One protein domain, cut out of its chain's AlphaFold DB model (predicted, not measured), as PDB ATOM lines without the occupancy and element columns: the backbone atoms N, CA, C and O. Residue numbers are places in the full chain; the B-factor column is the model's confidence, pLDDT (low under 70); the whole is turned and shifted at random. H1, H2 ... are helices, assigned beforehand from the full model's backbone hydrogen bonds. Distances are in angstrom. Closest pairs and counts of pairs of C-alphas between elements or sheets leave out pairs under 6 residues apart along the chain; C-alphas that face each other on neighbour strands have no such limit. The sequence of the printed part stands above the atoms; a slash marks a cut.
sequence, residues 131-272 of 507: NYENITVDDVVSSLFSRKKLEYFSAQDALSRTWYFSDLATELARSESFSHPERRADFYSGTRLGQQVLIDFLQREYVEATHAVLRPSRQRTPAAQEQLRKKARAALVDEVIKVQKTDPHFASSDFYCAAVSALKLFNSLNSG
ATOM      1  N   ASN A 131     -16.966 -43.923 -12.271       62.81
ATOM      2  CA  ASN A 131     -15.711 -43.449 -11.693       62.81
ATOM      3  C   ASN A 131     -15.689 -43.493 -10.160       62.81
ATOM      4  O   ASN A 131     -14.604 -43.525  -9.582       62.81
ATOM      5  N   TYR A 132     -16.848 -43.517  -9.489       62.41
ATOM      6  CA  TYR A 132     -16.878 -43.693  -8.038       62.41
ATOM      7  C   TYR A 132     -16.449 -45.117  -7.634       62.41
ATOM      8  O   TYR A 132     -16.029 -45.296  -6.493       62.41
ATOM      9  N   GLU A 133     -16.508 -46.112  -8.535       61.06
ATOM     10  CA  GLU A 133     -16.024 -47.482  -8.273       61.06
ATOM     11  C   GLU A 133     -14.505 -47.513  -8.051       61.06
ATOM     12  O   GLU A 133     -13.993 -48.402  -7.375       61.06
ATOM     13  N   ASN A 134     -13.786 -46.495  -8.539       55.78
ATOM     14  CA  ASN A 134     -12.348 -46.331  -8.320       55.78
ATOM     15  C   ASN A 134     -12.002 -45.818  -6.913       55.78
ATOM     16  O   ASN A 134     -10.822 -45.726  -6.567       55.78
ATOM     17  N   ILE A 135     -12.999 -45.458  -6.098       60.91
ATOM     18  CA  ILE A 135     -12.777 -45.084  -4.703       60.91
ATOM     19  C   ILE A 135     -12.604 -46.376  -3.906       60.91
ATOM     20  O   ILE A 135     -13.572 -47.057  -3.570       60.91
ATOM     21  N   THR A 136     -11.355 -46.722  -3.601       56.56
ATOM     22  CA  THR A 136     -11.041 -47.848  -2.718       56.56
ATOM     23  C   THR A 136     -11.587 -47.581  -1.315       56.56
ATOM     24  O   THR A 136     -11.457 -46.481  -0.781       56.56
ATOM     25  N   VAL A 137     -12.208 -48.598  -0.713       57.56
ATOM     26  CA  VAL A 137     -12.813 -48.514   0.619       57.56
ATOM     27  C   VAL A 137     -12.268 -49.652   1.485       57.56
ATOM     28  O   VAL A 137     -12.618 -50.805   1.238       57.56
ATOM     29  N   ASP A 138     -11.418 -49.333   2.467       59.31
ATOM     30  CA  ASP A 138     -10.737 -50.308   3.342       59.31
ATOM     31  C   ASP A 138     -11.671 -50.926   4.415       59.31
ATOM     32  O   ASP A 138     -12.839 -50.547   4.583       59.31
ATOM     33  N   ASP A 139     -11.143 -51.886   5.172       56.03
ATOM     34  CA  ASP A 139     -11.753 -52.656   6.246       56.03
ATOM     35  C   ASP A 139     -12.329 -51.788   7.365       56.03
ATOM     36  O   ASP A 139     -13.380 -52.124   7.909       56.03
ATOM     37  N   VAL A 140     -11.718 -50.642   7.695       57.84
ATOM     38  CA  VAL A 140     -12.257 -49.717   8.711       57.84
ATOM     39  C   VAL A 140     -13.610 -49.179   8.265       57.84
ATOM     40  O   VAL A 140     -14.586 -49.243   9.013       57.84
ATOM     41  N   VAL A 141     -13.707 -48.720   7.022       62.56
ATOM     42  CA  VAL A 141     -14.963 -48.242   6.446       62.56
ATOM     43  C   VAL A 141     -15.928 -49.411   6.222       62.56
ATOM     44  O   VAL A 141     -17.124 -49.300   6.500       62.56
ATOM     45  N   SER A 142     -15.420 -50.578   5.827       63.72
ATOM     46  CA  SER A 142     -16.213 -51.809   5.752       63.72
ATOM     47  C   SER A 142     -16.757 -52.235   7.122       63.72
ATOM     48  O   SER A 142     -17.864 -52.766   7.205       63.72
ATOM     49  N   SER A 143     -16.060 -51.939   8.221       61.12
ATOM     50  CA  SER A 143     -16.525 -52.161   9.595       61.12
ATOM     51  C   SER A 143     -17.648 -51.197   9.991       61.12
ATOM     52  O   SER A 143     -18.549 -51.583  10.740       61.12
ATOM     53  N   LEU A 144     -17.654 -49.972   9.440       65.75
ATOM     54  CA  LEU A 144     -18.786 -49.051   9.563       65.75
ATOM     55  C   LEU A 144     -20.013 -49.675   8.882       65.75
ATOM     56  O   LEU A 144     -21.051 -49.854   9.521       65.75
ATOM     57  N   PHE A 145     -19.866 -50.083   7.614       62.47
ATOM     58  CA  PHE A 145     -20.952 -50.590   6.764       62.47
ATOM     59  C   PHE A 145     -21.455 -51.996   7.109       62.47
ATOM     60  O   PHE A 145     -22.626 -52.286   6.887       62.47
ATOM     61  N   SER A 146     -20.617 -52.869   7.668       57.25
ATOM     62  CA  SER A 146     -20.977 -54.257   8.006       57.25
ATOM     63  C   SER A 146     -21.816 -54.395   9.279       57.25
ATOM     64  O   SER A 146     -22.420 -55.445   9.515       57.25
ATOM     65  N   ARG A 147     -21.918 -53.351  10.114       59.16
ATOM     66  CA  ARG A 147     -22.842 -53.379  11.254       59.16
ATOM     67  C   ARG A 147     -24.271 -53.426  10.717       59.16
ATOM     68  O   ARG A 147     -24.668 -52.531   9.983       59.16
ATOM     69  N   LYS A 148     -25.091 -54.381  11.188       52.69
ATOM     70  CA  LYS A 148     -26.537 -54.559  10.869       52.69
ATOM     71  C   LYS A 148     -27.387 -53.267  10.854       52.69
ATOM     72  O   LYS A 148     -28.506 -53.258  10.358       52.69
ATOM     73  N   LYS A 149     -26.887 -52.170  11.431       49.56
ATOM     74  CA  LYS A 149     -27.513 -50.842  11.445       49.56
ATOM     75  C   LYS A 149     -27.372 -50.067  10.120       49.56
ATOM     76  O   LYS A 149     -28.178 -49.171   9.899       49.56
ATOM     77  N   LEU A 150     -26.418 -50.420   9.250       52.41
ATOM     78  CA  LEU A 150     -26.175 -49.800   7.937       52.41
ATOM     79  C   LEU A 150     -26.605 -50.690   6.754       52.41
ATOM     80  O   LEU A 150     -26.276 -50.367   5.618       52.41
ATOM     81  N   GLU A 151     -27.425 -51.729   6.999       50.94
ATOM     82  CA  GLU A 151     -28.027 -52.622   5.978       50.94
ATOM     83  C   GLU A 151     -28.670 -51.892   4.792       50.94
ATOM     84  O   GLU A 151     -28.747 -52.434   3.692       50.94
ATOM     85  N   TYR A 152     -29.105 -50.650   5.006       55.03
ATOM     86  CA  TYR A 152     -29.607 -49.776   3.955       55.03
ATOM     87  C   TYR A 152     -28.531 -49.425   2.909       55.03
ATOM     88  O   TYR A 152     -28.813 -49.499   1.721       55.03
ATOM     89  N   PHE A 153     -27.305 -49.094   3.327       53.62
ATOM     90  CA  PHE A 153     -26.170 -48.821   2.430       53.62
ATOM     91  C   PHE A 153     -25.376 -50.087   2.085       53.62
ATOM     92  O   PHE A 153     -24.665 -50.128   1.086       53.62
ATOM     93  N   SER A 154     -25.497 -51.138   2.898       46.69
ATOM     94  CA  SER A 154     -24.771 -52.395   2.734       46.69
ATOM     95  C   SER A 154     -25.597 -53.449   1.990       46.69
ATOM     96  O   SER A 154     -25.751 -54.581   2.460       46.69
ATOM     97  N   ALA A 155     -26.097 -53.122   0.796       49.81
ATOM     98  CA  ALA A 155     -26.489 -54.154  -0.164       49.81
ATOM     99  C   ALA A 155     -25.208 -54.863  -0.665       49.81
ATOM    100  O   ALA A 155     -24.720 -54.578  -1.747       49.81
ATOM    101  N   GLN A 156     -24.608 -55.653   0.232       45.38
ATOM    102  CA  GLN A 156     -23.507 -56.627   0.173       45.38
ATOM    103  C   GLN A 156     -22.464 -56.597  -0.971       45.38
ATOM    104  O   GLN A 156     -21.896 -57.638  -1.272       45.38
ATOM    105  N   ASP A 157     -22.129 -55.448  -1.560       52.34
ATOM    106  CA  ASP A 157     -21.092 -55.373  -2.599       52.34
ATOM    107  C   ASP A 157     -20.372 -54.008  -2.642       52.34
ATOM    108  O   ASP A 157     -20.883 -53.004  -2.131       52.34
ATOM    109  N   ALA A 158     -19.182 -53.964  -3.252       53.00
ATOM    110  CA  ALA A 158     -18.374 -52.762  -3.489       53.00
ATOM    111  C   ALA A 158     -19.149 -51.659  -4.235       53.00
ATOM    112  O   ALA A 158     -19.014 -50.471  -3.925       53.00
ATOM    113  N   LEU A 159     -20.053 -52.064  -5.130       54.94
ATOM    114  CA  LEU A 159     -20.997 -51.192  -5.830       54.94
ATOM    115  C   LEU A 159     -21.844 -50.346  -4.866       54.94
ATOM    116  O   LEU A 159     -22.042 -49.159  -5.089       54.94
ATOM    117  N   SER A 160     -22.323 -50.898  -3.754       59.47
ATOM    118  CA  SER A 160     -23.214 -50.155  -2.847       59.47
ATOM    119  C   SER A 160     -22.480 -49.074  -2.043       59.47
ATOM    120  O   SER A 160     -23.044 -48.014  -1.769       59.47
ATOM    121  N   ARG A 161     -21.196 -49.297  -1.723       65.00
ATOM    122  CA  ARG A 161     -20.327 -48.293  -1.074       65.00
ATOM    123  C   ARG A 161     -19.961 -47.162  -2.035       65.00
ATOM    124  O   ARG A 161     -19.963 -45.999  -1.644       65.00
ATOM    125  N   THR A 162     -19.730 -47.514  -3.293       63.47
ATOM    126  CA  THR A 162     -19.527 -46.574  -4.399       63.47
ATOM    127  C   THR A 162     -20.686 -45.580  -4.511       63.47
ATOM    128  O   THR A 162     -20.483 -44.366  -4.478       63.47
ATOM    129  N   TRP A 163     -21.922 -46.091  -4.556       67.75
ATOM    130  CA  TRP A 163     -23.118 -45.248  -4.638       67.75
ATOM    131  C   TRP A 163     -23.310 -44.379  -3.394       67.75
ATOM    132  O   TRP A 163     -23.698 -43.223  -3.524       67.75
ATOM    133  N   TYR A 164     -22.960 -44.879  -2.204       74.19
ATOM    134  CA  TYR A 164     -22.981 -44.064  -0.988       74.19
ATOM    135  C   TYR A 164     -22.070 -42.833  -1.100       74.19
ATOM    136  O   TYR A 164     -22.501 -41.729  -0.778       74.19
ATOM    137  N   PHE A 165     -20.826 -43.004  -1.552       75.88
ATOM    138  CA  PHE A 165     -19.895 -41.883  -1.681       75.88
ATOM    139  C   PHE A 165     -20.303 -40.924  -2.804       75.88
ATOM    140  O   PHE A 165     -20.178 -39.714  -2.631       75.88
ATOM    141  N   SER A 166     -20.876 -41.439  -3.896       74.56
ATOM    142  CA  SER A 166     -21.526 -40.619  -4.927       74.56
ATOM    143  C   SER A 166     -22.649 -39.751  -4.354       74.56
ATOM    144  O   SER A 166     -22.705 -38.546  -4.615       74.56
ATOM    145  N   ASP A 167     -23.532 -40.339  -3.548       74.44
ATOM    146  CA  ASP A 167     -24.643 -39.628  -2.917       74.44
ATOM    147  C   ASP A 167     -24.135 -38.605  -1.897       74.44
ATOM    148  O   ASP A 167     -24.558 -37.450  -1.914       74.44
ATOM    149  N   LEU A 168     -23.193 -39.005  -1.037       79.31
ATOM    150  CA  LEU A 168     -22.579 -38.130  -0.042       79.31
ATOM    151  C   LEU A 168     -21.944 -36.909  -0.712       79.31
ATOM    152  O   LEU A 168     -22.199 -35.787  -0.287       79.31
ATOM    153  N   ALA A 169     -21.155 -37.123  -1.763       79.81
ATOM    154  CA  ALA A 169     -20.509 -36.055  -2.510       79.81
ATOM    155  C   ALA A 169     -21.520 -35.123  -3.184       79.81
ATOM    156  O   ALA A 169     -21.359 -33.907  -3.131       79.81
ATOM    157  N   THR A 170     -22.580 -35.682  -3.772       78.12
ATOM    158  CA  THR A 170     -23.643 -34.905  -4.420       78.12
ATOM    159  C   THR A 170     -24.373 -34.006  -3.430       78.12
ATOM    160  O   THR A 170     -24.571 -32.821  -3.696       78.12
ATOM    161  N   GLU A 171     -24.779 -34.561  -2.290       80.88
ATOM    162  CA  GLU A 171     -25.519 -33.821  -1.266       80.88
ATOM    163  C   GLU A 171     -24.609 -32.800  -0.572       80.88
ATOM    164  O   GLU A 171     -24.997 -31.648  -0.388       80.88
ATOM    165  N   LEU A 172     -23.361 -33.173  -0.275       83.75
ATOM    166  CA  LEU A 172     -22.380 -32.253   0.290       83.75
ATOM    167  C   LEU A 172     -22.095 -31.094  -0.671       83.75
ATOM    168  O   LEU A 172     -22.098 -29.949  -0.239       83.75
ATOM    169  N   ALA A 173     -21.936 -31.340  -1.972       81.44
ATOM    170  CA  ALA A 173     -21.726 -30.279  -2.958       81.44
ATOM    171  C   ALA A 173     -22.914 -29.308  -3.087       81.44
ATOM    172  O   ALA A 173     -22.718 -28.150  -3.450       81.44
ATOM    173  N   ARG A 174     -24.139 -29.772  -2.803       80.81
ATOM    174  CA  ARG A 174     -25.367 -28.959  -2.820       80.81
ATOM    175  C   ARG A 174     -25.655 -28.259  -1.493       80.81
ATOM    176  O   ARG A 174     -26.510 -27.379  -1.467       80.81
ATOM    177  N   SER A 175     -24.973 -28.655  -0.421       83.31
ATOM    178  CA  SER A 175     -25.170 -28.093   0.912       83.31
ATOM    179  C   SER A 175     -24.818 -26.610   0.971       83.31
ATOM    180  O   SER A 175     -23.849 -26.148   0.356       83.31
ATOM    181  N   GLU A 176     -25.556 -25.863   1.790       78.88
ATOM    182  CA  GLU A 176     -25.200 -24.475   2.103       78.88
ATOM    183  C   GLU A 176     -23.820 -24.429   2.776       78.88
ATOM    184  O   GLU A 176     -22.988 -23.572   2.462       78.88
ATOM    185  N   SER A 177     -23.528 -25.427   3.618       72.75
ATOM    186  CA  SER A 177     -22.246 -25.584   4.303       72.75
ATOM    187  C   SER A 177     -21.047 -25.640   3.353       72.75
ATOM    188  O   SER A 177     -19.971 -25.167   3.725       72.75
ATOM    189  N   PHE A 178     -21.223 -26.155   2.133       79.25
ATOM    190  CA  PHE A 178     -20.171 -26.290   1.121       79.25
ATOM    191  C   PHE A 178     -20.215 -25.211   0.021       79.25
ATOM    192  O   PHE A 178     -19.353 -25.169  -0.867       79.25
ATOM    193  N   SER A 179     -21.178 -24.285   0.087       76.94
ATOM    194  CA  SER A 179     -21.322 -23.188  -0.880       76.94
ATOM    195  C   SER A 179     -20.187 -22.148  -0.796       76.94
ATOM    196  O   SER A 179     -19.838 -21.522  -1.802       76.94
ATOM    197  N   HIS A 180     -19.517 -22.034   0.359       81.00
ATOM    198  CA  HIS A 180     -18.427 -21.084   0.599       81.00
ATOM    199  C   HIS A 180     -17.044 -21.626   0.168       81.00
ATOM    200  O   HIS A 180     -16.634 -22.676   0.666       81.00
ATOM    201  N   PRO A 181     -16.272 -20.914  -0.686       80.56
ATOM    202  CA  PRO A 181     -14.959 -21.366  -1.169       80.56
ATOM    203  C   PRO A 181     -13.953 -21.714  -0.067       80.56
ATOM    204  O   PRO A 181     -13.267 -22.728  -0.168       80.56
ATOM    205  N   GLU A 182     -13.905 -20.917   1.001       80.81
ATOM    206  CA  GLU A 182     -12.994 -21.125   2.136       80.81
ATOM    207  C   GLU A 182     -13.270 -22.458   2.842       80.81
ATOM    208  O   GLU A 182     -12.358 -23.244   3.081       80.81
ATOM    209  N   ARG A 183     -14.553 -22.783   3.055       80.38
ATOM    210  CA  ARG A 183     -14.966 -24.060   3.656       80.38
ATOM    211  C   ARG A 183     -14.613 -25.257   2.778       80.38
ATOM    212  O   ARG A 183     -14.269 -26.316   3.296       80.38
ATOM    213  N   ARG A 184     -14.666 -25.094   1.450       81.38
ATOM    214  CA  ARG A 184     -14.220 -26.134   0.512       81.38
ATOM    215  C   ARG A 184     -12.716 -26.359   0.599       81.38
ATOM    216  O   ARG A 184     -12.282 -27.506   0.646       81.38
ATOM    217  N   ALA A 185     -11.933 -25.283   0.640       77.69
ATOM    218  CA  ALA A 185     -10.481 -25.358   0.772       77.69
ATOM    219  C   ALA A 185     -10.069 -26.044   2.086       77.69
ATOM    220  O   ALA A 185      -9.218 -26.937   2.076       77.69
ATOM    221  N   ASP A 186     -10.734 -25.696   3.188       80.06
ATOM    222  CA  ASP A 186     -10.553 -26.330   4.495       80.06
ATOM    223  C   ASP A 186     -10.858 -27.832   4.465       80.06
ATOM    224  O   ASP A 186     -10.069 -28.643   4.955       80.06
ATOM    225  N   PHE A 187     -11.986 -28.212   3.856       84.44
ATOM    226  CA  PHE A 187     -12.387 -29.609   3.694       84.44
ATOM    227  C   PHE A 187     -11.377 -30.406   2.863       84.44
ATOM    228  O   PHE A 187     -10.944 -31.480   3.267       84.44
ATOM    229  N   TYR A 188     -10.930 -29.877   1.722       78.00
ATOM    230  CA  TYR A 188      -9.947 -30.575   0.889       78.00
ATOM    231  C   TYR A 188      -8.569 -30.703   1.534       78.00
ATOM    232  O   TYR A 188      -7.850 -31.653   1.227       78.00
ATOM    233  N   SER A 189      -8.217 -29.770   2.414       72.81
ATOM    234  CA  SER A 189      -6.938 -29.762   3.126       72.81
ATOM    235  C   SER A 189      -6.975 -30.575   4.425       72.81
ATOM    236  O   SER A 189      -5.950 -30.715   5.087       72.81
ATOM    237  N   GLY A 190      -8.142 -31.099   4.821       77.31
ATOM    238  CA  GLY A 190      -8.301 -31.879   6.049       77.31
ATOM    239  C   GLY A 190      -8.099 -31.073   7.331       77.31
ATOM    240  O   GLY A 190      -7.786 -31.653   8.378       77.31
ATOM    241  N   THR A 191      -8.268 -29.745   7.282       82.81
ATOM    242  CA  THR A 191      -8.119 -28.892   8.470       82.81
ATOM    243  C   THR A 191      -9.164 -29.260   9.522       82.81
ATOM    244  O   THR A 191     -10.180 -29.893   9.231       82.81
ATOM    245  N   ARG A 192      -8.963 -28.844  10.776       83.88
ATOM    246  CA  ARG A 192      -9.965 -29.075  11.830       83.88
ATOM    247  C   ARG A 192     -11.323 -28.448  11.484       83.88
ATOM    248  O   ARG A 192     -12.354 -29.029  11.810       83.88
ATOM    249  N   LEU A 193     -11.317 -27.299  10.803       83.62
ATOM    250  CA  LEU A 193     -12.525 -26.663  10.278       83.62
ATOM    251  C   LEU A 193     -13.149 -27.516   9.169       83.62
ATOM    252  O   LEU A 193     -14.341 -27.793   9.223       83.62
ATOM    253  N   GLY A 194     -12.346 -28.028   8.235       85.00
ATOM    254  CA  GLY A 194     -12.805 -28.927   7.173       85.00
ATOM    255  C   GLY A 194     -13.395 -30.242   7.684       85.00
ATOM    256  O   GLY A 194     -14.392 -30.736   7.158       85.00
ATOM    257  N   GLN A 195     -12.820 -30.805   8.745       87.50
ATOM    258  CA  GLN A 195     -13.386 -31.960   9.440       87.50
ATOM    259  C   GLN A 195     -14.729 -31.607  10.084       87.50
ATOM    260  O   GLN A 195     -15.681 -32.371   9.958       87.50
ATOM    261  N   GLN A 196     -14.832 -30.439  10.725       86.75
ATOM    262  CA  GLN A 196     -16.082 -29.984  11.329       86.75
ATOM    263  C   GLN A 196     -17.173 -29.735  10.281       86.75
ATOM    264  O   GLN A 196     -18.317 -30.083  10.537       86.75
ATOM    265  N   VAL A 197     -16.828 -29.236   9.087       87.88
ATOM    266  CA  VAL A 197     -17.770 -29.106   7.959       87.88
ATOM    267  C   VAL A 197     -18.399 -30.456   7.612       87.88
ATOM    268  O   VAL A 197     -19.617 -30.533   7.461       87.88
ATOM    269  N   LEU A 198     -17.602 -31.532   7.543       88.25
ATOM    270  CA  LEU A 198     -18.129 -32.878   7.296       88.25
ATOM    271  C   LEU A 198     -19.086 -33.323   8.408       88.25
ATOM    272  O   LEU A 198     -20.163 -33.837   8.123       88.25
ATOM    273  N   ILE A 199     -18.692 -33.133   9.669       88.31
ATOM    274  CA  ILE A 199     -19.499 -33.543  10.824       88.31
ATOM    275  C   ILE A 199     -20.810 -32.755  10.892       88.31
ATOM    276  O   ILE A 199     -21.868 -33.361  11.053       88.31
ATOM    277  N   ASP A 200     -20.759 -31.434  10.722       86.50
ATOM    278  CA  ASP A 200     -21.935 -30.564  10.738       86.50
ATOM    279  C   ASP A 200     -22.901 -30.930   9.608       86.50
ATOM    280  O   ASP A 200     -24.101 -31.071   9.848       86.50
ATOM    281  N   PHE A 201     -22.380 -31.160   8.398       87.31
ATOM    282  CA  PHE A 201     -23.176 -31.624   7.267       87.31
ATOM    283  C   PHE A 201     -23.853 -32.967   7.571       87.31
ATOM    284  O   PHE A 201     -25.065 -33.108   7.402       87.31
ATOM    285  N   LEU A 202     -23.090 -33.948   8.067       84.94
ATOM    286  CA  LEU A 202     -23.603 -35.275   8.408       84.94
ATOM    287  C   LEU A 202     -24.700 -35.208   9.486       84.94
ATOM    288  O   LEU A 202     -25.683 -35.943   9.403       84.94
ATOM    289  N   GLN A 203     -24.560 -34.316  10.470       81.56
ATOM    290  CA  GLN A 203     -25.514 -34.149  11.569       81.56
ATOM    291  C   GLN A 203     -26.782 -33.375  11.187       81.56
ATOM    292  O   GLN A 203     -27.844 -33.669  11.733       81.56
ATOM    293  N   ARG A 204     -26.677 -32.369  10.312       78.75
ATOM    294  CA  ARG A 204     -27.762 -31.402  10.062       78.75
ATOM    295  C   ARG A 204     -28.464 -31.614   8.730       78.75
ATOM    296  O   ARG A 204     -29.685 -31.606   8.683       78.75
ATOM    297  N   GLU A 205     -27.700 -31.808   7.662       72.62
ATOM    298  CA  GLU A 205     -28.217 -31.771   6.288       72.62
ATOM    299  C   GLU A 205     -28.382 -33.183   5.719       72.62
ATOM    300  O   GLU A 205     -29.413 -33.529   5.139       72.62
ATOM    301  N   TYR A 206     -27.406 -34.060   5.963       70.56
ATOM    302  CA  TYR A 206     -27.442 -35.425   5.445       70.56
ATOM    303  C   TYR A 206     -28.604 -36.244   6.023       70.56
ATOM    304  O   TYR A 206     -29.137 -37.116   5.339       70.56
ATOM    305  N   VAL A 207     -29.046 -35.954   7.254       62.84
ATOM    306  CA  VAL A 207     -30.191 -36.622   7.900       62.84
ATOM    307  C   VAL A 207     -31.479 -36.455   7.082       62.84
ATOM    308  O   VAL A 207     -32.253 -37.412   6.982       62.84
ATOM    309  N   GLU A 208     -31.671 -35.304   6.434       55.56
ATOM    310  CA  GLU A 208     -32.882 -34.950   5.678       55.56
ATOM    311  C   GLU A 208     -32.765 -35.160   4.160       55.56
ATOM    312  O   GLU A 208     -33.783 -35.207   3.473       55.56
ATOM    313  N   ALA A 209     -31.549 -35.344   3.632       56.97
ATOM    314  CA  ALA A 209     -31.276 -35.527   2.205       56.97
ATOM    315  C   ALA A 209     -32.191 -36.581   1.538       56.97
ATOM    316  O   ALA A 209     -32.388 -37.675   2.064       56.97
ATOM    317  N   THR A 210     -32.747 -36.318   0.358       52.12
ATOM    318  CA  THR A 210     -33.761 -37.211  -0.252       52.12
ATOM    319  C   THR A 210     -33.252 -37.995  -1.463       52.12
ATOM    320  O   THR A 210     -33.920 -38.939  -1.893       52.12
ATOM    321  N   HIS A 211     -32.062 -37.676  -1.994       49.00
ATOM    322  CA  HIS A 211     -31.617 -38.190  -3.293       49.00
ATOM    323  C   HIS A 211     -30.797 -39.479  -3.257       49.00
ATOM    324  O   HIS A 211     -30.444 -39.961  -4.330       49.00
ATOM    325  N   ALA A 212     -30.573 -40.092  -2.086       48.28
ATOM    326  CA  ALA A 212     -30.005 -41.442  -1.987       48.28
ATOM    327  C   ALA A 212     -31.015 -42.500  -2.477       48.28
ATOM    328  O   ALA A 212     -31.557 -43.317  -1.717       48.28
ATOM    329  N   VAL A 213     -31.352 -42.434  -3.764       41.94
ATOM    330  CA  VAL A 213     -32.268 -43.333  -4.450       41.94
ATOM    331  C   VAL A 213     -31.480 -44.582  -4.811       41.94
ATOM    332  O   VAL A 213     -31.011 -44.768  -5.930       41.94
ATOM    333  N   LEU A 214     -31.383 -45.491  -3.844       43.59
ATOM    334  CA  LEU A 214     -31.131 -46.887  -4.161       43.59
ATOM    335  C   LEU A 214     -32.255 -47.402  -5.061       43.59
ATOM    336  O   LEU A 214     -33.415 -46.994  -4.924       43.59
ATOM    337  N   ARG A 215     -31.908 -48.332  -5.959       41.38
ATOM    338  CA  ARG A 215     -32.891 -49.069  -6.761       41.38
ATOM    339  C   ARG A 215     -34.029 -49.518  -5.837       41.38
ATOM    340  O   ARG A 215     -33.737 -50.143  -4.814       41.38
ATOM    341  N   PRO A 216     -35.298 -49.224  -6.173       41.00
ATOM    342  CA  PRO A 216     -36.423 -49.639  -5.354       41.00
ATOM    343  C   PRO A 216     -36.298 -51.129  -5.052       41.00
ATOM    344  O   PRO A 216     -36.255 -51.956  -5.968       41.00
ATOM    345  N   SER A 217     -36.223 -51.491  -3.770       44.66
ATOM    346  CA  SER A 217     -36.399 -52.890  -3.405       44.66
ATOM    347  C   SER A 217     -37.824 -53.254  -3.797       44.66
ATOM    348  O   SER A 217     -38.774 -52.706  -3.238       44.66
ATOM    349  N   ARG A 218     -37.974 -54.190  -4.744       46.91
ATOM    350  CA  ARG A 218     -39.284 -54.709  -5.182       46.91
ATOM    351  C   ARG A 218     -40.125 -55.264  -4.021       46.91
ATOM    352  O   ARG A 218     -41.310 -55.498  -4.201       46.91
ATOM    353  N   GLN A 219     -39.519 -55.474  -2.850       50.38
ATOM    354  CA  GLN A 219     -40.129 -56.090  -1.674       50.38
ATOM    355  C   GLN A 219     -40.483 -55.101  -0.545       50.38
ATOM    356  O   GLN A 219     -41.003 -55.539   0.477       50.38
ATOM    357  N   ARG A 220     -40.200 -53.791  -0.663       57.81
ATOM    358  CA  ARG A 220     -40.435 -52.824   0.436       57.81
ATOM    359  C   ARG A 220     -41.181 -51.577  -0.025       57.81
ATOM    360  O   ARG A 220     -40.880 -51.031  -1.082       57.81
ATOM    361  N   THR A 221     -42.106 -51.094   0.805       64.50
ATOM    362  CA  THR A 221     -42.833 -49.840   0.561       64.50
ATOM    363  C   THR A 221     -41.896 -48.624   0.664       64.50
ATOM    364  O   THR A 221     -40.925 -48.671   1.427       64.50
ATOM    365  N   PRO A 222     -42.183 -47.509  -0.038       66.50
ATOM    366  CA  PRO A 222     -41.375 -46.286   0.040       66.50
ATOM    367  C   PRO A 222     -41.185 -45.759   1.472       66.50
ATOM    368  O   PRO A 222     -40.084 -45.375   1.853       66.50
ATOM    369  N   ALA A 223     -42.229 -45.820   2.305       69.88
ATOM    370  CA  ALA A 223     -42.164 -45.377   3.700       69.88
ATOM    371  C   ALA A 223     -41.212 -46.233   4.559       69.88
ATOM    372  O   ALA A 223     -40.456 -45.699   5.372       69.88
ATOM    373  N   ALA A 224     -41.204 -47.554   4.360       67.12
ATOM    374  CA  ALA A 224     -40.285 -48.448   5.064       67.12
ATOM    375  C   ALA A 224     -38.828 -48.241   4.613       67.12
ATOM    376  O   ALA A 224     -37.907 -48.331   5.423       67.12
ATOM    377  N   GLN A 225     -38.611 -47.935   3.329       67.00
ATOM    378  CA  GLN A 225     -37.287 -47.581   2.808       67.00
ATOM    379  C   GLN A 225     -36.775 -46.277   3.435       67.00
ATOM    380  O   GLN A 225     -35.619 -46.212   3.847       67.00
ATOM    381  N   GLU A 226     -37.645 -45.280   3.588       70.88
ATOM    382  CA  GLU A 226     -37.302 -43.992   4.195       70.88
ATOM    383  C   GLU A 226     -36.924 -44.103   5.681       70.88
ATOM    384  O   GLU A 226     -35.939 -43.520   6.130       70.88
ATOM    385  N   GLN A 227     -37.636 -44.918   6.463       72.50
ATOM    386  CA  GLN A 227     -37.262 -45.149   7.866       72.50
ATOM    387  C   GLN A 227     -35.895 -45.835   8.006       72.50
ATOM    388  O   GLN A 227     -35.111 -45.498   8.898       72.50
ATOM    389  N   LEU A 228     -35.586 -46.780   7.117       69.44
ATOM    390  CA  LEU A 228     -34.288 -47.452   7.098       69.44
ATOM    391  C   LEU A 228     -33.151 -46.501   6.708       69.44
ATOM    392  O   LEU A 228     -32.094 -46.569   7.333       69.44
ATOM    393  N   ARG A 229     -33.383 -45.579   5.758       70.50
ATOM    394  CA  ARG A 229     -32.439 -44.495   5.422       70.50
ATOM    395  C   ARG A 229     -32.068 -43.692   6.651       70.50
ATOM    396  O   ARG A 229     -30.892 -43.594   6.986       70.50
ATOM    397  N   LYS A 230     -33.074 -43.155   7.346       73.62
ATOM    398  CA  LYS A 230     -32.870 -42.308   8.527       73.62
ATOM    399  C   LYS A 230     -32.091 -43.038   9.618       73.62
ATOM    400  O   LYS A 230     -31.130 -42.495  10.158       73.62
ATOM    401  N   LYS A 231     -32.448 -44.298   9.893       74.06
ATOM    402  CA  LYS A 231     -31.741 -45.131  10.878       74.06
ATOM    403  C   LYS A 231     -30.284 -45.386  10.487       74.06
ATOM    404  O   LYS A 231     -29.411 -45.337  11.350       74.06
ATOM    405  N   ALA A 232     -30.024 -45.650   9.208       71.69
ATOM    406  CA  ALA A 232     -28.673 -45.882   8.723       71.69
ATOM    407  C   ALA A 232     -27.826 -44.603   8.785       71.69
ATOM    408  O   ALA A 232     -26.706 -44.628   9.280       71.69
ATOM    409  N   ARG A 233     -28.377 -43.457   8.381       74.69
ATOM    410  CA  ARG A 233     -27.682 -42.167   8.485       74.69
ATOM    411  C   ARG A 233     -27.304 -41.823   9.917       74.69
ATOM    412  O   ARG A 233     -26.154 -41.492  10.159       74.69
ATOM    413  N   ALA A 234     -28.226 -41.978  10.867       76.94
ATOM    414  CA  ALA A 234     -27.933 -41.736  12.278       76.94
ATOM    415  C   ALA A 234     -26.784 -42.626  12.789       76.94
ATOM    416  O   ALA A 234     -25.843 -42.138  13.403       76.94
ATOM    417  N   ALA A 235     -26.808 -43.924  12.463       75.62
ATOM    418  CA  ALA A 235     -25.755 -44.851  12.878       75.62
ATOM    419  C   ALA A 235     -24.382 -44.530  12.256       75.62
ATOM    420  O   ALA A 235     -23.357 -44.718  12.907       75.62
ATOM    421  N   LEU A 236     -24.364 -44.059  11.008       77.19
ATOM    422  CA  LEU A 236     -23.156 -43.584  10.339       77.19
ATOM    423  C   LEU A 236     -22.600 -42.344  11.047       77.19
ATOM    424  O   LEU A 236     -21.420 -42.318  11.379       77.19
ATOM    425  N   VAL A 237     -23.448 -41.339  11.281       80.69
ATOM    426  CA  VAL A 237     -23.079 -40.082  11.947       80.69
ATOM    427  C   VAL A 237     -22.428 -40.370  13.298       80.69
ATOM    428  O   VAL A 237     -21.332 -39.878  13.565       80.69
ATOM    429  N   ASP A 238     -23.055 -41.224  14.111       82.62
ATOM    430  CA  ASP A 238     -22.540 -41.613  15.427       82.62
ATOM    431  C   ASP A 238     -21.135 -42.224  15.344       82.62
ATOM    432  O   ASP A 238     -20.249 -41.873  16.129       82.62
ATOM    433  N   GLU A 239     -20.905 -43.130  14.390       79.62
ATOM    434  CA  GLU A 239     -19.617 -43.810  14.273       79.62
ATOM    435  C   GLU A 239     -18.540 -42.894  13.679       79.62
ATOM    436  O   GLU A 239     -17.414 -42.908  14.167       79.62
ATOM    437  N   VAL A 240     -18.869 -42.033  12.710       83.12
ATOM    438  CA  VAL A 240     -17.920 -41.047  12.163       83.12
ATOM    439  C   VAL A 240     -17.499 -40.046  13.242       83.12
ATOM    440  O   VAL A 240     -16.309 -39.780  13.388       83.12
ATOM    441  N   ILE A 241     -18.437 -39.543  14.053       84.38
ATOM    442  CA  ILE A 241     -18.127 -38.664  15.194       84.38
ATOM    443  C   ILE A 241     -17.238 -39.381  16.206       84.38
ATOM    444  O   ILE A 241     -16.314 -38.784  16.761       84.38
ATOM    445  N   LYS A 242     -17.520 -40.657  16.480       83.19
ATOM    446  CA  LYS A 242     -16.691 -41.460  17.376       83.19
ATOM    447  C   LYS A 242     -15.266 -41.559  16.837       83.19
ATOM    448  O   LYS A 242     -14.352 -41.234  17.585       83.19
ATOM    449  N   VAL A 243     -15.089 -41.922  15.563       80.44
ATOM    450  CA  VAL A 243     -13.765 -41.998  14.925       80.44
ATOM    451  C   VAL A 243     -13.070 -40.637  14.978       80.44
ATOM    452  O   VAL A 243     -11.949 -40.571  15.460       80.44
ATOM    453  N   GLN A 244     -13.744 -39.543  14.616       85.38
ATOM    454  CA  GLN A 244     -13.183 -38.185  14.671       85.38
ATOM    455  C   GLN A 244     -12.698 -37.788  16.076       85.38
ATOM    456  O   GLN A 244     -11.699 -37.087  16.218       85.38
ATOM    457  N   LYS A 245     -13.396 -38.228  17.131       84.00
ATOM    458  CA  LYS A 245     -13.012 -37.950  18.524       84.00
ATOM    459  C   LYS A 245     -11.870 -38.829  19.025       84.00
ATOM    460  O   LYS A 245     -11.123 -38.392  19.896       84.00
ATOM    461  N   THR A 246     -11.785 -40.073  18.556       80.06
ATOM    462  CA  THR A 246     -10.823 -41.062  19.066       80.06
ATOM    463  C   THR A 246      -9.554 -41.159  18.234       80.06
ATOM    464  O   THR A 246      -8.532 -41.592  18.756       80.06
ATOM    465  N   ASP A 247      -9.620 -40.786  16.959       76.88
ATOM    466  CA  ASP A 247      -8.510 -40.867  16.023       76.88
ATOM    467  C   ASP A 247      -7.922 -39.466  15.770       76.88
ATOM    468  O   ASP A 247      -8.530 -38.655  15.061       76.88
ATOM    469  N   PRO A 248      -6.729 -39.153  16.313       74.19
ATOM    470  CA  PRO A 248      -6.056 -37.882  16.047       74.19
ATOM    471  C   PRO A 248      -5.657 -37.714  14.569       74.19
ATOM    472  O   PRO A 248      -5.315 -36.611  14.145       74.19
ATOM    473  N   HIS A 249      -5.721 -38.789  13.783       77.44
ATOM    474  CA  HIS A 249      -5.429 -38.844  12.358       77.44
ATOM    475  C   HIS A 249      -6.701 -38.950  11.503       77.44
ATOM    476  O   HIS A 249      -6.629 -39.379  10.353       77.44
ATOM    477  N   PHE A 250      -7.858 -38.496  12.007       80.44
ATOM    478  CA  PHE A 250      -9.134 -38.538  11.279       80.44
ATOM    479  C   PHE A 250      -9.072 -37.943   9.860       80.44
ATOM    480  O   PHE A 250      -9.665 -38.506   8.943       80.44
ATOM    481  N   ALA A 251      -8.323 -36.854   9.647       73.00
ATOM    482  CA  ALA A 251      -8.122 -36.263   8.315       73.00
ATOM    483  C   ALA A 251      -7.452 -37.210   7.306       73.00
ATOM    484  O   ALA A 251      -7.656 -37.074   6.105       73.00
ATOM    485  N   SER A 252      -6.649 -38.154   7.792       70.62
ATOM    486  CA  SER A 252      -6.009 -39.208   7.003       70.62
ATOM    487  C   SER A 252      -6.715 -40.559   7.144       70.62
ATOM    488  O   SER A 252      -6.156 -41.574   6.744       70.62
ATOM    489  N   SER A 253      -7.914 -40.597   7.734       72.00
ATOM    490  CA  SER A 253      -8.725 -41.814   7.762       72.00
ATOM    491  C   SER A 253      -9.297 -42.103   6.376       72.00
ATOM    492  O   SER A 253      -9.702 -41.180   5.664       72.00
ATOM    493  N   ASP A 254      -9.429 -43.382   6.024       71.44
ATOM    494  CA  ASP A 254      -9.977 -43.790   4.723       71.44
ATOM    495  C   ASP A 254     -11.382 -43.241   4.482       71.44
ATOM    496  O   ASP A 254     -11.738 -42.922   3.353       71.44
ATOM    497  N   PHE A 255     -12.184 -43.075   5.540       77.62
ATOM    498  CA  PHE A 255     -13.505 -42.465   5.419       77.62
ATOM    499  C   PHE A 255     -13.418 -41.006   4.962       77.62
ATOM    500  O   PHE A 255     -14.117 -40.609   4.029       77.62
ATOM    501  N   TYR A 256     -12.567 -40.207   5.616       79.62
ATOM    502  CA  TYR A 256     -12.399 -38.797   5.275       79.62
ATOM    503  C   TYR A 256     -11.776 -38.644   3.887       79.62
ATOM    504  O   TYR A 256     -12.283 -37.881   3.065       79.62
ATOM    505  N   CYS A 257     -10.741 -39.433   3.588       75.25
ATOM    506  CA  CYS A 257     -10.116 -39.471   2.271       75.25
ATOM    507  C   CYS A 257     -11.111 -39.887   1.180       75.25
ATOM    508  O   CYS A 257     -11.165 -39.235   0.140       75.25
ATOM    509  N   ALA A 258     -11.952 -40.897   1.412       74.75
ATOM    510  CA  ALA A 258     -12.983 -41.310   0.465       74.75
ATOM    511  C   ALA A 258     -14.053 -40.226   0.262       74.75
ATOM    512  O   ALA A 258     -14.441 -39.972  -0.874       74.75
ATOM    513  N   ALA A 259     -14.486 -39.531   1.320       79.94
ATOM    514  CA  ALA A 259     -15.416 -38.404   1.204       79.94
ATOM    515  C   ALA A 259     -14.809 -37.229   0.412       79.94
ATOM    516  O   ALA A 259     -15.471 -36.655  -0.455       79.94
ATOM    517  N   VAL A 260     -13.535 -36.909   0.658       78.69
ATOM    518  CA  VAL A 260     -12.770 -35.914  -0.107       78.69
ATOM    519  C   VAL A 260     -12.656 -36.308  -1.575       78.69
ATOM    520  O   VAL A 260     -12.981 -35.501  -2.447       78.69
ATOM    521  N   SER A 261     -12.237 -37.540  -1.860       73.44
ATOM    522  CA  SER A 261     -12.095 -38.060  -3.222       73.44
ATOM    523  C   SER A 261     -13.429 -38.084  -3.958       73.44
ATOM    524  O   SER A 261     -13.499 -37.639  -5.099       73.44
ATOM    525  N   ALA A 262     -14.503 -38.508  -3.294       75.56
ATOM    526  CA  ALA A 262     -15.843 -38.515  -3.865       75.56
ATOM    527  C   ALA A 262     -16.309 -37.109  -4.243       75.56
ATOM    528  O   ALA A 262     -16.870 -36.908  -5.315       75.56
ATOM    529  N   LEU A 263     -16.040 -36.112  -3.401       77.94
ATOM    530  CA  LEU A 263     -16.418 -34.728  -3.668       77.94
ATOM    531  C   LEU A 263     -15.565 -34.069  -4.754       77.94
ATOM    532  O   LEU A 263     -16.078 -33.288  -5.556       77.94
ATOM    533  N   LYS A 264     -14.268 -34.386  -4.808       74.00
ATOM    534  CA  LYS A 264     -13.401 -33.988  -5.927       74.00
ATOM    535  C   LYS A 264     -13.897 -34.600  -7.232       74.00
ATOM    536  O   LYS A 264     -14.043 -33.886  -8.219       74.00
ATOM    537  N   LEU A 265     -14.233 -35.889  -7.210       71.62
ATOM    538  CA  LEU A 265     -14.793 -36.586  -8.356       71.62
ATOM    539  C   LEU A 265     -16.139 -35.982  -8.773       71.62
ATOM    540  O   LEU A 265     -16.319 -35.677  -9.946       71.62
ATOM    541  N   PHE A 266     -17.049 -35.711  -7.834       77.19
ATOM    542  CA  PHE A 266     -18.312 -35.030  -8.117       77.19
ATOM    543  C   PHE A 266     -18.089 -33.723  -8.873       77.19
ATOM    544  O   PHE A 266     -18.723 -33.492  -9.904       77.19
ATOM    545  N   ASN A 267     -17.174 -32.883  -8.388       76.19
ATOM    546  CA  ASN A 267     -16.866 -31.621  -9.043       76.19
ATOM    547  C   ASN A 267     -16.262 -31.851 -10.429       76.19
ATOM    548  O   ASN A 267     -16.761 -31.275 -11.388       76.19
ATOM    549  N   SER A 268     -15.280 -32.745 -10.571       70.75
ATOM    550  CA  SER A 268     -14.687 -33.086 -11.873       70.75
ATOM    551  C   SER A 268     -15.746 -33.543 -12.891       70.75
ATOM    552  O   SER A 268     -15.770 -33.050 -14.020       70.75
ATOM    553  N   LEU A 269     -16.681 -34.402 -12.471       70.94
ATOM    554  CA  LEU A 269     -17.735 -34.968 -13.316       70.94
ATOM    555  C   LEU A 269     -18.855 -33.979 -13.677       70.94
ATOM    556  O   LEU A 269     -19.458 -34.120 -14.739       70.94
ATOM    557  N   ASN A 270     -19.181 -33.017 -12.806       74.06
ATOM    558  CA  ASN A 270     -20.343 -32.135 -13.002       74.06
ATOM    559  C   ASN A 270     -19.980 -30.719 -13.464       74.06
ATOM    560  O   ASN A 270     -20.754 -30.113 -14.197       74.06
ATOM    561  N   SER A 271     -18.837 -30.183 -13.043       72.00
ATOM    562  CA  SER A 271     -18.424 -28.803 -13.344       72.00
ATOM    563  C   SER A 271     -16.955 -28.666 -13.751       72.00
ATOM    564  O   SER A 271     -16.549 -27.605 -14.217       72.00
ATOM    565  N   GLY A 272     -16.160 -29.722 -13.589       68.38
ATOM    566  CA  GLY A 272     -14.734 -29.745 -13.877       68.38
ATOM    567  C   GLY A 272     -14.402 -30.381 -15.222       68.38
ATOM    568  O   GLY A 272     -15.182 -30.324 -16.178       68.38
TER     569      GLY A 272
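Overview. This is residues 131 to 272 of the 507 residues of an uncharacterized protein of Yersinia ruckeri (UniProt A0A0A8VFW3). What is the overall shape? The long helix H7 and the shorter H6 form a helical hairpin on one side, and on the other H3 and H8 cross as an X; H1 packs on H3, H2 is at the beginning of H8, and H4 and H5 are beside H6. Residues 218 to 224, of which 222 to 224 belong to H7, stick out. What is it made of? The printed part has 142 residues with eight named helices, H1 to H8 in order along the chain, and no named strand; its class is all helix. It is compact, with a radius of gyration of the C-alphas of 14.5 A and spans of 44 by 34 by 28 A.

Arrangement. What meets the longest helix? H7, residues 222 to 246, touches H6, residues 192 to 204, as a hairpin at a shallow tilt of 26 degrees, opposite ways; the closest C-alphas, of Leu 202 and Val 237, are 6.0 A apart. H2, residues 139 to 146, is close to H7 but not clearly touching, with C-alphas 144 and 236 at 7.0 A. What else touches H6? H5, residues 181 to 188, touches it about perpendicular, at 83 degrees, with closest C-alphas 187 and 194 at 3.6 A. H4, residues 176 to 179, only just touches it, with 3 pairs of C-alphas within 8 A, the closest Ser 177 and Val 197 at 6.8 A. What meets H8? H8, residues 254 to 270, touches H3, residues 158 to 174, at a steep tilt of 66 degrees, the same way, with closest C-alphas 169 and 263 at 4.5 A. H2 and H1, residues 131 to 134, each only just touch H8 with 3 pairs within 8 A, closest C-alphas 141 and 255 at 6.0 A, and 132 and 262 at 6.7 A. H1 also touches H3, with closest C-alphas 133 and 162 at 5.3 A. How are the backbones? Every O i to N i+4 pair is within hydrogen-bond range in H2, H3, H5, H6, H7 and H8; H1 and H4 are too short for such a pair.

Along the chain. Where are the anchors? C-alpha 131 opens H1 at (-15.711, -43.449, -11.693), C-alpha 222 opens H7 at (-41.375, -46.286, 0.040), and C-alpha 270 ends H8 at (-20.343, -32.135, -13.002). How long are the helices? H7 measures 36.4 A from first to last C-alpha, H3 24.8 A, H8 23.6 A and H6 18.0 A.

Size, cuts and confidence. How far does it reach? The two C-alphas farthest apart, of Glu 182 and Gln 219, are 44.4 A apart. Is it continuous? The printed part has no cut; the links H2 to H3 and H6 to H7 are long. Where is confidence low? Mean pLDDT of the printed part is 70.2; residues 131 to 163, 207 to 225, 228 and 272 are under 70.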